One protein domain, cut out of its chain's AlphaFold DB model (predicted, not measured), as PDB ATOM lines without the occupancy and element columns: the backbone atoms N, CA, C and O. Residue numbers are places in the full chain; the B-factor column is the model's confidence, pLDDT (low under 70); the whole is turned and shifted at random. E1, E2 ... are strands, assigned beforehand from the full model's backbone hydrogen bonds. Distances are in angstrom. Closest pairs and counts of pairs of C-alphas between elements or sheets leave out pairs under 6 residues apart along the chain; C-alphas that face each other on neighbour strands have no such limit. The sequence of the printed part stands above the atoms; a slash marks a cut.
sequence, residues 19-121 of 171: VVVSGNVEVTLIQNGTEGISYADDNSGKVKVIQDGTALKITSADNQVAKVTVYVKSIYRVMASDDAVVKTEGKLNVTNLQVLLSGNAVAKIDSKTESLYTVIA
ATOM      1  N   VAL A  19      43.828  47.033  92.322       98.44
ATOM      2  CA  VAL A  19      44.268  46.590  93.645       98.44
ATOM      3  C   VAL A  19      43.910  45.117  93.800       98.44
ATOM      4  O   VAL A  19      42.759  44.734  93.599       98.44
ATOM      5  N   VAL A  20      44.906  44.291  94.112       98.62
ATOM      6  CA  VAL A  20      44.765  42.843  94.299       98.62
ATOM      7  C   VAL A  20      45.202  42.506  95.714       98.62
ATOM      8  O   VAL A  20      46.354  42.737  96.074       98.62
ATOM      9  N   VAL A  21      44.282  41.979  96.511       98.69
ATOM     10  CA  VAL A  21      44.454  41.766  97.946       98.69
ATOM     11  C   VAL A  21      44.248  40.291  98.270       98.69
ATOM     12  O   VAL A  21      43.265  39.702  97.833       98.69
ATOM     13  N   SER A  22      45.162  39.681  99.020       98.44
ATOM     14  CA  SER A  22      45.041  38.270  99.399       98.44
ATOM     15  C   SER A  22      45.621  37.962 100.778       98.44
ATOM     16  O   SER A  22      46.578  38.599 101.236       98.44
ATOM     17  N   GLY A  23      45.051  36.954 101.435       97.69
ATOM     18  CA  GLY A  23      45.428  36.525 102.780       97.69
ATOM     19  C   GLY A  23      44.921  37.441 103.900       97.69
ATOM     20  O   GLY A  23      43.921  38.137 103.751       97.69
ATOM     21  N   ASN A  24      45.608  37.430 105.044       96.62
ATOM     22  CA  ASN A  24      45.142  38.056 106.288       96.62
ATOM     23  C   ASN A  24      45.477  39.558 106.356       96.62
ATOM     24  O   ASN A  24      46.400  39.995 107.056       96.62
ATOM     25  N   VAL A  25      44.778  40.351 105.546       96.88
ATOM     26  CA  VAL A  25      45.020  41.789 105.388       96.88
ATOM     27  C   VAL A  25      43.709  42.567 105.267       96.88
ATOM     28  O   VAL A  25      42.777  42.155 104.581       96.88
ATOM     29  N   GLU A  26      43.669  43.730 105.906       98.25
ATOM     30  CA  GLU A  26      42.626  44.737 105.786       98.25
ATOM     31  C   GLU A  26      43.163  45.941 105.004       98.25
ATOM     32  O   GLU A  26      44.152  46.571 105.392       98.25
ATOM     33  N   VAL A  27      42.503  46.267 103.894       98.44
ATOM     34  CA  VAL A  27      42.835  47.396 103.026       98.44
ATOM     35  C   VAL A  27      41.730  48.444 103.072       98.44
ATOM     36  O   VAL A  27      40.583  48.165 102.718       98.44
ATOM     37  N   THR A  28      42.092  49.675 103.429       98.44
ATOM     38  CA  THR A  28      41.252  50.866 103.245       98.44
ATOM     39  C   THR A  28      41.629  51.557 101.936       98.44
ATOM     40  O   THR A  28      42.758  52.017 101.781       98.44
ATOM     41  N   LEU A  29      40.698  51.643 100.991       98.38
ATOM     42  CA  LEU A  29      40.846  52.385  99.742       98.38
ATOM     43  C   LEU A  29      40.330  53.813  99.912       98.38
ATOM     44  O   LEU A  29      39.177  54.011 100.294       98.38
ATOM     45  N   ILE A  30      41.157  54.794  99.558       97.94
ATOM     46  CA  ILE A  30      40.802  56.215  99.589       97.94
ATOM     47  C   ILE A  30      41.073  56.806  98.213       97.94
ATOM     48  O   ILE A  30      42.215  56.808  97.751       97.94
ATOM     49  N   GLN A  31      40.040  57.326  97.548       97.38
ATOM     50  CA  GLN A  31      40.261  58.089  96.323       97.38
ATOM     51  C   GLN A  31      40.686  59.517  96.669       97.38
ATOM     52  O   GLN A  31      39.979  60.227  97.382       97.38
ATOM     53  N   ASN A  32      41.828  59.953  96.148       91.75
ATOM     54  CA  ASN A  32      42.354  61.303  96.339       91.75
ATOM     55  C   ASN A  32      43.162  61.761  95.101       91.75
ATOM     56  O   ASN A  32      43.144  61.127  94.049       91.75
ATOM     57  N   GLY A  33      43.871  62.890  95.200       88.62
ATOM     58  CA  GLY A  33      44.692  63.408  94.098       88.62
ATOM     59  C   GLY A  33      46.043  62.706  93.896       88.62
ATOM     60  O   GLY A  33      46.719  62.993  92.907       88.62
ATOM     61  N   THR A  34      46.461  61.824  94.811       90.56
ATOM     62  CA  THR A  34      47.833  61.296  94.880       90.56
ATOM     63  C   THR A  34      47.868  59.821  95.247       90.56
ATOM     64  O   THR A  34      47.383  59.421  96.298       90.56
ATOM     65  N   GLU A  35      48.549  59.017  94.446       94.69
ATOM     66  CA  GLU A  35      48.719  57.597  94.738       94.69
ATOM     67  C   GLU A  35      49.728  57.358  95.863       94.69
ATOM     68  O   GLU A  35      50.726  58.074  95.992       94.69
ATOM     69  N   GLY A  36      49.483  56.329  96.670       93.00
ATOM     70  CA  GLY A  36      50.386  55.983  97.755       93.00
ATOM     71  C   GLY A  36      49.869  54.867  98.643       93.00
ATOM     72  O   GLY A  36      48.750  54.379  98.488       93.00
ATOM     73  N   ILE A  37      50.708  54.475  99.594       93.38
ATOM     74  CA  ILE A  37      50.379  53.492 100.623       93.38
ATOM     75  C   ILE A  37      50.831  54.039 101.966       93.38
ATOM     76  O   ILE A  37      51.936  54.568 102.080       93.38
ATOM     77  N   SER A  38      50.002  53.856 102.985       92.06
ATOM     78  CA  SER A  38      50.393  54.009 104.380       92.06
ATOM     79  C   SER A  38      49.970  52.789 105.189       92.06
ATOM     80  O   SER A  38      49.099  52.014 104.792       92.06
ATOM     81  N   TYR A  39      50.610  52.609 106.334       89.31
ATOM     82  CA  TYR A  39      50.282  51.561 107.292       89.31
ATOM     83  C   TYR A  39      49.525  52.201 108.447       89.31
ATOM     84  O   TYR A  39      49.824  53.342 108.801       89.31
ATOM     85  N   ALA A  40      48.531  51.505 108.995       81.94
ATOM     86  CA  ALA A  40      47.847  51.998 110.185       81.94
ATOM     87  C   ALA A  40      48.807  51.991 111.385       81.94
ATOM     88  O   ALA A  40      49.663  51.109 111.484       81.94
ATOM     89  N   ASP A  41      48.643  52.938 112.309       80.38
ATOM     90  CA  ASP A  41      49.491  53.032 113.507       80.38
ATOM     91  C   ASP A  41      49.384  51.782 114.396       80.38
ATOM     92  O   ASP A  41      50.341  51.399 115.066       80.38
ATOM     93  N   ASP A  42      48.229  51.114 114.367       83.94
ATOM     94  CA  ASP A  42      47.941  49.879 115.097       83.94
ATOM     95  C   ASP A  42      48.211  48.602 114.276       83.94
ATOM     96  O   ASP A  42      47.788  47.507 114.657       83.94
ATOM     97  N   ASN A  43      48.909  48.712 113.142       85.81
ATOM     98  CA  ASN A  43      49.268  47.566 112.317       85.81
ATOM     99  C   ASN A  43      50.299  46.666 113.024       85.81
ATOM    100  O   ASN A  43      51.482  46.998 113.096       85.81
ATOM    101  N   SER A  44      49.871  45.480 113.459       85.69
ATOM    102  CA  SER A  44      50.748  44.444 114.022       85.69
ATOM    103  C   SER A  44      51.155  43.361 113.015       85.69
ATOM    104  O   SER A  44      52.084  42.601 113.288       85.69
ATOM    105  N   GLY A  45      50.486  43.284 111.857       89.31
ATOM    106  CA  GLY A  45      50.734  42.273 110.829       89.31
ATOM    107  C   GLY A  45      51.824  42.638 109.821       89.31
ATOM    108  O   GLY A  45      52.105  43.810 109.540       89.31
ATOM    109  N   LYS A  46      52.430  41.607 109.225       91.38
ATOM    110  CA  LYS A  46      53.380  41.729 108.110       91.38
ATOM    111  C   LYS A  46      52.665  41.669 106.767       91.38
ATOM    112  O   LYS A  46      51.882  40.767 106.503       91.38
ATOM    113  N   VAL A  47      53.029  42.572 105.862       92.62
ATOM    114  CA  VAL A  47      52.463  42.615 104.513       92.62
ATOM    115  C   VAL A  47      53.549  42.772 103.461       92.62
ATOM    116  O   VAL A  47      54.531  43.497 103.635       92.62
ATOM    117  N   LYS A  48      53.356  42.078 102.346       93.94
ATOM    118  CA  LYS A  48      54.146  42.196 101.128       93.94
ATOM    119  C   LYS A  48      53.363  43.051 100.141       93.94
ATOM    120  O   LYS A  48      52.238  42.707  99.790       93.94
ATOM    121  N   VAL A  49      53.971  44.139  99.681       94.19
ATOM    122  CA  VAL A  49      53.396  44.999  98.643       94.19
ATOM    123  C   VAL A  49      54.300  44.950  97.419       94.19
ATOM    124  O   VAL A  49      55.488  45.251  97.514       94.19
ATOM    125  N   ILE A  50      53.740  44.555  96.279       93.81
ATOM    126  CA  ILE A  50      54.423  44.512  94.984       93.81
ATOM    127  C   ILE A  50      53.556  45.232  93.959       93.81
ATOM    128  O   ILE A  50      52.365  44.957  93.861       93.81
ATOM    129  N   GLN A  51      54.156  46.095  93.146       94.75
ATOM    130  CA  GLN A  51      53.511  46.593  91.938       94.75
ATOM    131  C   GLN A  51      53.983  45.774  90.736       94.75
ATOM    132  O   GLN A  51      55.183  45.616  90.517       94.75
ATOM    133  N   ASP A  52      53.031  45.253  89.973       93.06
ATOM    134  CA  ASP A  52      53.240  44.481  88.752       93.06
ATOM    135  C   ASP A  52      52.449  45.143  87.618       93.06
ATOM    136  O   ASP A  52      51.222  45.028  87.529       93.06
ATOM    137  N   GLY A  53      53.147  45.945  86.811       93.12
ATOM    138  CA  GLY A  53      52.517  46.849  85.852       93.12
ATOM    139  C   GLY A  53      51.567  47.829  86.549       93.12
ATOM    140  O   GLY A  53      51.983  48.607  87.408       93.12
ATOM    141  N   THR A  54      50.282  47.775  86.190       95.25
ATOM    142  CA  THR A  54      49.229  48.623  86.780       95.25
ATOM    143  C   THR A  54      48.538  47.991  87.993       95.25
ATOM    144  O   THR A  54      47.590  48.563  88.530       95.25
ATOM    145  N   ALA A  55      48.971  46.795  88.414       96.81
ATOM    146  CA  ALA A  55      48.397  46.091  89.552       96.81
ATOM    147  C   ALA A  55      49.236  46.275  90.810       96.81
ATOM    148  O   ALA A  55      50.406  45.896  90.850       96.81
ATOM    149  N   LEU A  56      48.607  46.787  91.862       97.38
ATOM    150  CA  LEU A  56      49.169  46.820  93.199       97.38
ATOM    151  C   LEU A  56      48.712  45.577  93.970       97.38
ATOM    152  O   LEU A  56      47.537  45.443  94.312       97.38
ATOM    153  N   LYS A  57      49.641  44.651  94.208       97.75
ATOM    154  CA  LYS A  57      49.419  43.386  94.913       97.75
ATOM    155  C   LYS A  57      49.798  43.542  96.382       97.75
ATOM    156  O   LYS A  57      50.936  43.900  96.685       97.75
ATOM    157  N   ILE A  58      48.854  43.262  97.272       97.12
ATOM    158  CA  ILE A  58      48.980  43.390  98.723       97.12
ATOM    159  C   ILE A  58      48.649  42.031  99.335       97.12
ATOM    160  O   ILE A  58      47.516  41.566  99.242       97.12
ATOM    161  N   THR A  59      49.636  41.389  99.953       97.44
ATOM    162  CA  THR A  59      49.485  40.019 100.456       97.44
ATOM    163  C   THR A  59      50.033  39.883 101.867       97.44
ATOM    164  O   THR A  59      51.134  40.359 102.153       97.44
ATOM    165  N   SER A  60      49.302  39.186 102.733       95.69
ATOM    166  CA  SER A  60      49.751  38.807 104.076       95.69
ATOM    167  C   SER A  60      49.573  37.308 104.293       95.69
ATOM    168  O   SER A  60      48.493  36.771 104.074       95.69
ATOM    169  N   ALA A  61      50.632  36.644 104.748       93.88
ATOM    170  CA  ALA A  61      50.586  35.269 105.251       93.88
ATOM    171  C   ALA A  61      50.785  35.223 106.778       93.88
ATOM    172  O   ALA A  61      51.092  34.174 107.336       93.88
ATOM    173  N   ASP A  62      50.702  36.381 107.439       91.69
ATOM    174  CA  ASP A  62      50.891  36.503 108.879       91.69
ATOM    175  C   ASP A  62      49.613  36.111 109.635       91.69
ATOM    176  O   ASP A  62      48.493  36.285 109.153       91.69
ATOM    177  N   ASN A  63      49.779  35.619 110.860       91.56
ATOM    178  CA  ASN A  63      48.657  35.321 111.750       91.56
ATOM    179  C   ASN A  63      48.007  36.606 112.282       91.56
ATOM    180  O   ASN A  63      46.828  36.610 112.628       91.56
ATOM    181  N   GLN A  64      48.776  37.693 112.365       93.38
ATOM    182  CA  GLN A  64      48.264  39.015 112.718       93.38
ATOM    183  C   GLN A  64      47.735  39.734 111.475       93.38
ATOM    184  O   GLN A  64      48.379  39.724 110.425       93.38
ATOM    185  N   VAL A  65      46.578  40.388 111.609       93.75
ATOM    186  CA  VAL A  65      45.970  41.157 110.515       93.75
ATOM    187  C   VAL A  65      46.882  42.324 110.153       93.75
ATOM    188  O   VAL A  65      47.185  43.172 110.997       93.75
ATOM    189  N   ALA A  66      47.292  42.397 108.889       95.12
ATOM    190  CA  ALA A  66      47.963  43.583 108.380       95.12
ATOM    191  C   ALA A  66      46.933  44.657 107.993       95.12
ATOM    192  O   ALA A  66      45.962  44.349 107.315       95.12
ATOM    193  N   LYS A  67      47.143  45.916 108.375       96.12
ATOM    194  CA  LYS A  67      46.251  47.050 108.100       96.12
ATOM    195  C   LYS A  67      46.947  48.072 107.212       96.12
ATOM    196  O   LYS A  67      47.934  48.697 107.608       96.12
ATOM    197  N   VAL A  68      46.425  48.244 106.003       95.25
ATOM    198  CA  VAL A  68      47.030  49.067 104.951       95.25
ATOM    199  C   VAL A  68      46.009  50.070 104.428       95.25
ATOM    200  O   VAL A  68      44.874  49.719 104.130       95.25
ATOM    201  N   THR A  69      46.414  51.325 104.272       96.69
ATOM    202  CA  THR A  69      45.636  52.331 103.539       96.69
ATOM    203  C   THR A  69      46.267  52.539 102.173       96.69
ATOM    204  O   THR A  69      47.478  52.723 102.064       96.69
ATOM    205  N   VAL A  70      45.450  52.497 101.127       97.00
ATOM    206  CA  VAL A  70      45.871  52.691  99.740       97.00
ATOM    207  C   VAL A  70      45.151  53.907  99.188       97.00
ATOM    208  O   VAL A  70      43.922  53.953  99.120       97.00
ATOM    209  N   TYR A  71      45.945  54.875  98.757       97.12
ATOM    210  CA  TYR A  71      45.468  56.067  98.086       97.12
ATOM    211  C   TYR A  71      45.492  55.837  96.581       97.12
ATOM    212  O   TYR A  71      46.523  55.446  96.027       97.12
ATOM    213  N   VAL A  72      44.360  56.071  95.927       96.38
ATOM    214  CA  VAL A  72      44.193  55.887  94.483       96.38
ATOM    215  C   VAL A  72      43.742  57.185  93.837       96.38
ATOM    216  O   VAL A  72      42.854  57.867  94.342       96.38
ATOM    217  N   LYS A  73      44.308  57.511  92.675       94.69
ATOM    218  CA  LYS A  73      43.789  58.603  91.842       94.69
ATOM    219  C   LYS A  73      42.583  58.142  91.025       94.69
ATOM    220  O   LYS A  73      41.539  58.792  90.985       94.69
ATOM    221  N   SER A  74      42.744  56.992  90.382       91.62
ATOM    222  CA  SER A  74      41.713  56.276  89.641       91.62
ATOM    223  C   SER A  74      41.857  54.789  89.939       91.62
ATOM    224  O   SER A  74      42.940  54.321  90.279       91.62
ATOM    225  N   ILE A  75      40.765  54.047  89.829       97.06
ATOM    226  CA  ILE A  75      40.758  52.602  90.006       97.06
ATOM    227  C   ILE A  75      39.671  52.026  89.117       97.06
ATOM    228  O   ILE A  75      38.569  52.564  89.052       97.06
ATOM    229  N   TYR A  76      39.971  50.931  88.435       97.44
ATOM    230  CA  TYR A  76      38.962  50.212  87.666       97.44
ATOM    231  C   TYR A  76      38.757  48.785  88.163       97.44
ATOM    232  O   TYR A  76      37.774  48.157  87.778       97.44
ATOM    233  N   ARG A  77      39.649  48.247  89.008       98.69
ATOM    234  CA  ARG A  77      39.511  46.881  89.523       98.69
ATOM    235  C   ARG A  77      39.979  46.724  90.967       98.69
ATOM    236  O   ARG A  77      41.090  47.110  91.321       98.69
ATOM    237  N   VAL A  78      39.153  46.054  91.757       98.81
ATOM    238  CA  VAL A  78      39.446  45.557  93.100       98.81
ATOM    239  C   VAL A  78      39.276  44.042  93.081       98.81
ATOM    240  O   VAL A  78      38.230  43.536  92.682       98.81
ATOM    241  N   MET A  79      40.310  43.315  93.487       98.81
ATOM    242  CA  MET A  79      40.270  41.866  93.662       98.81
ATOM    243  C   MET A  79      40.625  41.537  95.105       98.81
ATOM    244  O   MET A  79      41.631  42.046  95.599       98.81
ATOM    245  N   ALA A  80      39.831  40.693  95.760       98.81
ATOM    246  CA  ALA A  80      40.120  40.205  97.104       98.81
ATOM    247  C   ALA A  80      39.886  38.691  97.200       98.81
ATOM    248  O   ALA A  80      38.898  38.183  96.672       98.81
ATOM    249  N   SER A  81      40.790  37.978  97.866       98.69
ATOM    250  CA  SER A  81      40.702  36.527  98.071       98.69
ATOM    251  C   SER A  81      41.118  36.118  99.483       98.69
ATOM    252  O   SER A  81      41.664  36.922 100.240       98.69
ATOM    253  N   ASP A  82      40.909  34.844  99.813       97.88
ATOM    254  CA  ASP A  82      41.215  34.258 101.125       97.88
ATOM    255  C   ASP A  82      40.441  34.980 102.237       97.88
ATOM    256  O   ASP A  82      39.232  35.117 102.111       97.88
ATOM    257  N   ASP A  83      41.098  35.452 103.295       97.88
ATOM    258  CA  ASP A  83      40.470  36.176 104.410       97.88
ATOM    259  C   ASP A  83      40.622  37.707 104.289       97.88
ATOM    260  O   ASP A  83      40.506  38.438 105.274       97.88
ATOM    261  N   ALA A  84      40.901  38.210 103.081       98.50
ATOM    262  CA  ALA A  84      41.148  39.628 102.858       98.50
ATOM    263  C   ALA A  84      39.896  40.482 103.094       98.50
ATOM    264  O   ALA A  84      38.789  40.148 102.664       98.50
ATOM    265  N   VAL A  85      40.095  41.655 103.695       98.69
ATOM    266  CA  VAL A  85      39.054  42.668 103.881       98.69
ATOM    267  C   VAL A  85      39.409  43.906 103.070       98.69
ATOM    268  O   VAL A  85      40.488  44.467 103.233       98.69
ATOM    269  N   VAL A  86      38.501  44.376 102.218       98.75
ATOM    270  CA  VAL A  86      38.671  45.632 101.472       98.75
ATOM    271  C   VAL A  86      37.507  46.565 101.760       98.75
ATOM    272  O   VAL A  86      36.348  46.220 101.553       98.75
ATOM    273  N   LYS A  87      37.791  47.780 102.217       98.69
ATOM    274  CA  LYS A  87      36.769  48.801 102.461       98.69
ATOM    275  C   LYS A  87      37.142  50.103 101.781       98.69
ATOM    276  O   LYS A  87      38.318  50.429 101.694       98.69
ATOM    277  N   THR A  88      36.158  50.860 101.318       98.50
ATOM    278  CA  THR A  88      36.385  52.245 100.899       98.50
ATOM    279  C   THR A  88      36.167  53.189 102.075       98.50
ATOM    280  O   THR A  88      35.247  53.001 102.873       98.50
ATOM    281  N   GLU A  89      36.994  54.226 102.170       97.88
ATOM    282  CA  GLU A  89      36.699  55.407 102.972       97.88
ATOM    283  C   GLU A  89      36.345  56.553 102.025       97.88
ATOM    284  O   GLU A  89      37.124  56.946 101.154       97.88
ATOM    285  N   GLY A  90      35.111  57.035 102.150       96.56
ATOM    286  CA  GLY A  90      34.496  57.857 101.117       96.56
ATOM    287  C   GLY A  90      34.103  57.045  99.881       96.56
ATOM    288  O   GLY A  90      34.024  55.813  99.905       96.56
ATOM    289  N   LYS A  91      33.818  57.770  98.798       97.31
ATOM    290  CA  LYS A  91      33.214  57.234  97.579       97.31
ATOM    291  C   LYS A  91      34.206  57.197  96.425       97.31
ATOM    292  O   LYS A  91      34.792  58.224  96.091       97.31
ATOM    293  N   LEU A  92      34.298  56.049  95.758       98.31
ATOM    294  CA  LEU A  92      35.014  55.912  94.490       98.31
ATOM    295  C   LEU A  92      34.157  56.471  93.344       98.31
ATOM    296  O   LEU A  92      33.109  55.918  93.020       98.31
ATOM    297  N   ASN A  93      34.590  57.560  92.722       98.06
ATOM    298  CA  ASN A  93      33.967  58.178  91.554       98.06
ATOM    299  C   ASN A  93      34.778  57.808  90.308       98.06
ATOM    300  O   ASN A  93      35.818  58.414  90.034       98.06
ATOM    301  N   VAL A  94      34.323  56.789  89.579       97.62
ATOM    302  CA  VAL A  94      35.026  56.221  88.417       97.62
ATOM    303  C   VAL A  94      34.022  55.774  87.363       97.62
ATOM    304  O   VAL A  94      32.935  55.331  87.703       97.62
ATOM    305  N   THR A  95      34.360  55.855  86.077       98.19
ATOM    306  CA  THR A  95      33.439  55.439  85.003       98.19
ATOM    307  C   THR A  95      33.106  53.949  85.092       98.19
ATOM    308  O   THR A  95      31.936  53.570  85.081       98.19
ATOM    309  N   ASN A  96      34.133  53.108  85.231       98.31
ATOM    310  CA  ASN A  96      34.009  51.655  85.255       98.31
ATOM    311  C   ASN A  96      34.707  51.092  86.490       98.31
ATOM    312  O   ASN A  96      35.859  51.439  86.745       98.31
ATOM    313  N   LEU A  97      34.040  50.189  87.207       98.75
ATOM    314  CA  LEU A  97      34.623  49.473  88.337       98.75
ATOM    315  C   LEU A  97      34.330  47.979  88.241       98.75
ATOM    316  O   LEU A  97      33.222  47.562  87.915       98.75
ATOM    317  N   GLN A  98      35.335  47.173  88.559       98.81
ATOM    318  CA  GLN A  98      35.228  45.731  88.687       98.81
ATOM    319  C   GLN A  98      35.572  45.317  90.114       98.81
ATOM    320  O   GLN A  98      36.618  45.708  90.626       98.81
ATOM    321  N   VAL A  99      34.723  44.507  90.742       98.75
ATOM    322  CA  VAL A  99      34.959  43.964  92.086       98.75
ATOM    323  C   VAL A  99      34.861  42.446  92.023       98.75
ATOM    324  O   VAL A  99      33.805  41.908  91.705       98.75
ATOM    325  N   LEU A 100      35.969  41.753  92.274       98.69
ATOM    326  CA  LEU A 100      36.040  40.295  92.201       98.69
ATOM    327  C   LEU A 100      36.443  39.738  93.562       98.69
ATOM    328  O   LEU A 100      37.525  40.061  94.052       98.69
ATOM    329  N   LEU A 101      35.586  38.905  94.147       98.62
ATOM    330  CA  LEU A 101      35.794  38.301  95.460       98.62
ATOM    331  C   LEU A 101      35.728  36.774  95.390       98.62
ATOM    332  O   LEU A 101      34.847  36.218  94.730       98.62
ATOM    333  N   SER A 102      36.621  36.111  96.118       98.25
ATOM    334  CA  SER A 102      36.632  34.655  96.306       98.25
ATOM    335  C   SER A 102      37.108  34.270  97.712       98.25
ATOM    336  O   SER A 102      37.514  35.124  98.503       98.25
ATOM    337  N   GLY A 103      37.052  32.981  98.050       97.25
ATOM    338  CA  GLY A 103      37.386  32.490  99.385       97.25
ATOM    339  C   GLY A 103      36.414  33.006 100.448       97.25
ATOM    340  O   GLY A 103      35.208  32.778 100.362       97.25
ATOM    341  N   ASN A 104      36.942  33.694 101.456       97.94
ATOM    342  CA  ASN A 104      36.198  34.294 102.571       97.94
ATOM    343  C   ASN A 104      36.285  35.824 102.545       97.94
ATOM    344  O   ASN A 104      36.046  36.474 103.565       97.94
ATOM    345  N   ALA A 105      36.669  36.394 101.401       98.50
ATOM    346  CA  ALA A 105      36.966  37.806 101.304       98.50
ATOM    347  C   ALA A 105      35.725  38.652 101.607       98.50
ATOM    348  O   ALA A 105      34.607  38.329 101.194       98.50
ATOM    349  N   VAL A 106      35.937  39.771 102.292       98.75
ATOM    350  CA  VAL A 106      34.882  40.727 102.630       98.75
ATOM    351  C   VAL A 106      35.179  42.047 101.944       98.75
ATOM    352  O   VAL A 106      36.249  42.622 102.138       98.75
ATOM    353  N   ALA A 107      34.221  42.579 101.189       98.69
ATOM    354  CA  ALA A 107      34.347  43.903 100.598       98.69
ATOM    355  C   ALA A 107      33.184  44.826 100.967       98.69
ATOM    356  O   ALA A 107      32.017  44.457 100.874       98.69
ATOM    357  N   LYS A 108      33.511  46.061 101.356       98.69
ATOM    358  CA  LYS A 108      32.560  47.149 101.622       98.69
ATOM    359  C   LYS A 108      32.896  48.322 100.707       98.69
ATOM    360  O   LYS A 108      33.809  49.086 101.010       98.69
ATOM    361  N   ILE A 109      32.197  48.438  99.582       98.62
ATOM    362  CA  ILE A 109      32.547  49.380  98.512       98.62
ATOM    363  C   ILE A 109      31.445  50.432  98.344       98.62
ATOM    364  O   ILE A 109      30.323  50.101  97.963       98.62
ATOM    365  N   ASP A 110      31.784  51.700  98.582       98.62
ATOM    366  CA  ASP A 110      30.976  52.864  98.206       98.62
ATOM    367  C   ASP A 110      31.489  53.451  96.887       98.62
ATOM    368  O   ASP A 110      32.644  53.873  96.782       98.62
ATOM    369  N   SER A 111      30.639  53.478  95.859       98.50
ATOM    370  CA  SER A 111      31.035  53.961  94.534       98.50
ATOM    371  C   SER A 111      29.929  54.715  93.796       98.50
ATOM    372  O   SER A 111      28.736  54.495  94.002       98.50
ATOM    373  N   LYS A 112      30.334  55.624  92.907       98.69
ATOM    374  CA  LYS A 112      29.505  56.197  91.847       98.69
ATOM    375  C   LYS A 112      30.134  55.835  90.511       98.69
ATOM    376  O   LYS A 112      31.255  56.262  90.237       98.69
ATOM    377  N   THR A 113      29.411  55.062  89.708       98.62
ATOM    378  CA  THR A 113      29.912  54.538  88.433       98.62
ATOM    379  C   THR A 113      28.905  54.658  87.302       98.62
ATOM    380  O   THR A 113      27.713  54.839  87.531       98.62
ATOM    381  N   GLU A 114      29.382  54.561  86.064       98.56
ATOM    382  CA  GLU A 114      28.509  54.288  84.922       98.56
ATOM    383  C   GLU A 114      28.308  52.781  84.770       98.56
ATOM    384  O   GLU A 114      27.181  52.331  84.593       98.56
ATOM    385  N   SER A 115      29.377  51.990  84.906       98.50
ATOM    386  CA  SER A 115      29.288  50.528  84.882       98.50
ATOM    387  C   SER A 115      30.024  49.887  86.051       98.50
ATOM    388  O   SER A 115      31.205  50.149  86.294       98.50
ATOM    389  N   LEU A 116      29.329  48.992  86.743       98.75
ATOM    390  CA  LEU A 116      29.853  48.157  87.809       98.75
ATOM    391  C   LEU A 116      29.750  46.687  87.401       98.75
ATOM    392  O   LEU A 116      28.663  46.184  87.124       98.75
ATOM    393  N   TYR A 117      30.877  45.984  87.402       98.62
ATOM    394  CA  TYR A 117      30.927  44.537  87.221       98.62
ATOM    395  C   TYR A 117      31.368  43.867  88.518       98.62
ATOM    396  O   TYR A 117      32.395  44.230  89.089       98.62
ATOM    397  N   THR A 118      30.617  42.877  88.985       98.44
ATOM    398  CA  THR A 118      30.931  42.178  90.232       98.44
ATOM    399  C   THR A 118      30.936  40.677  90.035       98.44
ATOM    400  O   THR A 118      29.981  40.134  89.486       98.44
ATOM    401  N   VAL A 119      31.972  40.007  90.535       98.06
ATOM    402  CA  VAL A 119      32.041  38.546  90.633       98.06
ATOM    403  C   VAL A 119      32.195  38.181  92.097       98.06
ATOM    404  O   VAL A 119      33.114  38.668  92.752       98.06
ATOM    405  N   ILE A 120      31.308  37.335  92.608       96.81
ATOM    406  CA  ILE A 120      31.349  36.879  93.994       96.81
ATOM    407  C   ILE A 120      31.282  35.354  93.991       96.81
ATOM    408  O   ILE A 120      30.313  34.768  93.502       96.81
ATOM    409  N   ALA A 121      32.326  34.719  94.517       96.00
ATOM    410  CA  ALA A 121      32.473  33.271  94.587       96.00
ATOM    411  C   ALA A 121      32.694  32.794  96.032       96.00
ATOM    412  O   ALA A 121      32.988  33.583  96.931       96.00
TER     413      ALA A 121
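What this domain is: This is residues 19 to 121 of the 171 residues of the protein "DUF2807 domain-containing protein" of Pedobacter sp. KBW01 (UniProt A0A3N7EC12). One twisted sheet of ten strands folds back on itself into two leaves partly closed over each other, E3 E6 E2 E8 and E9 E7 E1 E5 E4, with the long strand E10 bending round as the hinge. The chain is wound in stacked turns, E5 and E6, E1 and E2, E7 and E8, E9 and E10, each passing from one leaf towards the other or into the hinge, while E3 and E4 lie at the open edges. The printed part has 103 residues, with no named helix and ten named strands, E1 to E10 in order along the chain. Across the mixed sheet they run E3, E6, E2, E8, E10, E9, E7, E1, E5, E4, and the class is all strand. It is compact, with a radius of gyration of the C-alphas of 12.7 A, and spans 38 by 32 by 26 A.

Where its parts are: Find C-alpha 19 at (44.268, 46.590, 93.645); from there E1 runs to residue 23. E2 is residues 25 to 31, 19.2 A long, and E3 is 36 to 39. E4, 48 to 52, and E5, 55 to 60, the latter 16.3 A, come next. E6 covers 66 to 72, 18.9 A, beginning with C-alpha 66 at (47.963, 43.583, 108.380). E7 is 77 to 81, E8 85 to 89, and E9 96 to 101, 16.9 A. E10 runs from 106 to 120, ending with C-alpha 120 at (31.349, 36.879, 93.994); its ends are 10.1 A apart, and it bends by 161 degrees at residue 110.

How they stand to each other: Look first at the folded sheet, one sheet bent into two leaves that face each other, with 62 pairs of C-alphas within 11 A. E1 is parallel to E5, where N 20 and O 56 are 2.9 A apart, and to E7, with N 21 and O 79 at 2.8 A. E2 is parallel to E6, N 28 and O 68 at 2.9 A, and to E8, N 27 and O 85 at 2.8 A. Edge strand E3 is antiparallel to E6, N 38 and O 69 at 2.9 A. Edge strand E4 forms a hairpin with E5, N 50 and O 57 at 2.9 A. E7 is parallel to E9, N 78 and O 98 at 2.8 A. E10's pairing is staggered: residues 106 to 108 pair with E8, N 108 and O 86 at 2.8 A, and 115 to 120 with E9, N 99 and O 117 at 2.9 A, both parallel. Between leaves, the closest C-alphas of E2 and E5, Val 25 and Ser 60, are 5.7 A apart; E3 and E4 are apart.

The domain as a whole: The C-alphas farthest apart, Asn 63 and Glu 114, are 38.5 A apart. The printed part has no cut and no long link. Mean pLDDT of the printed part is 95.9, and no printed residue is under 70.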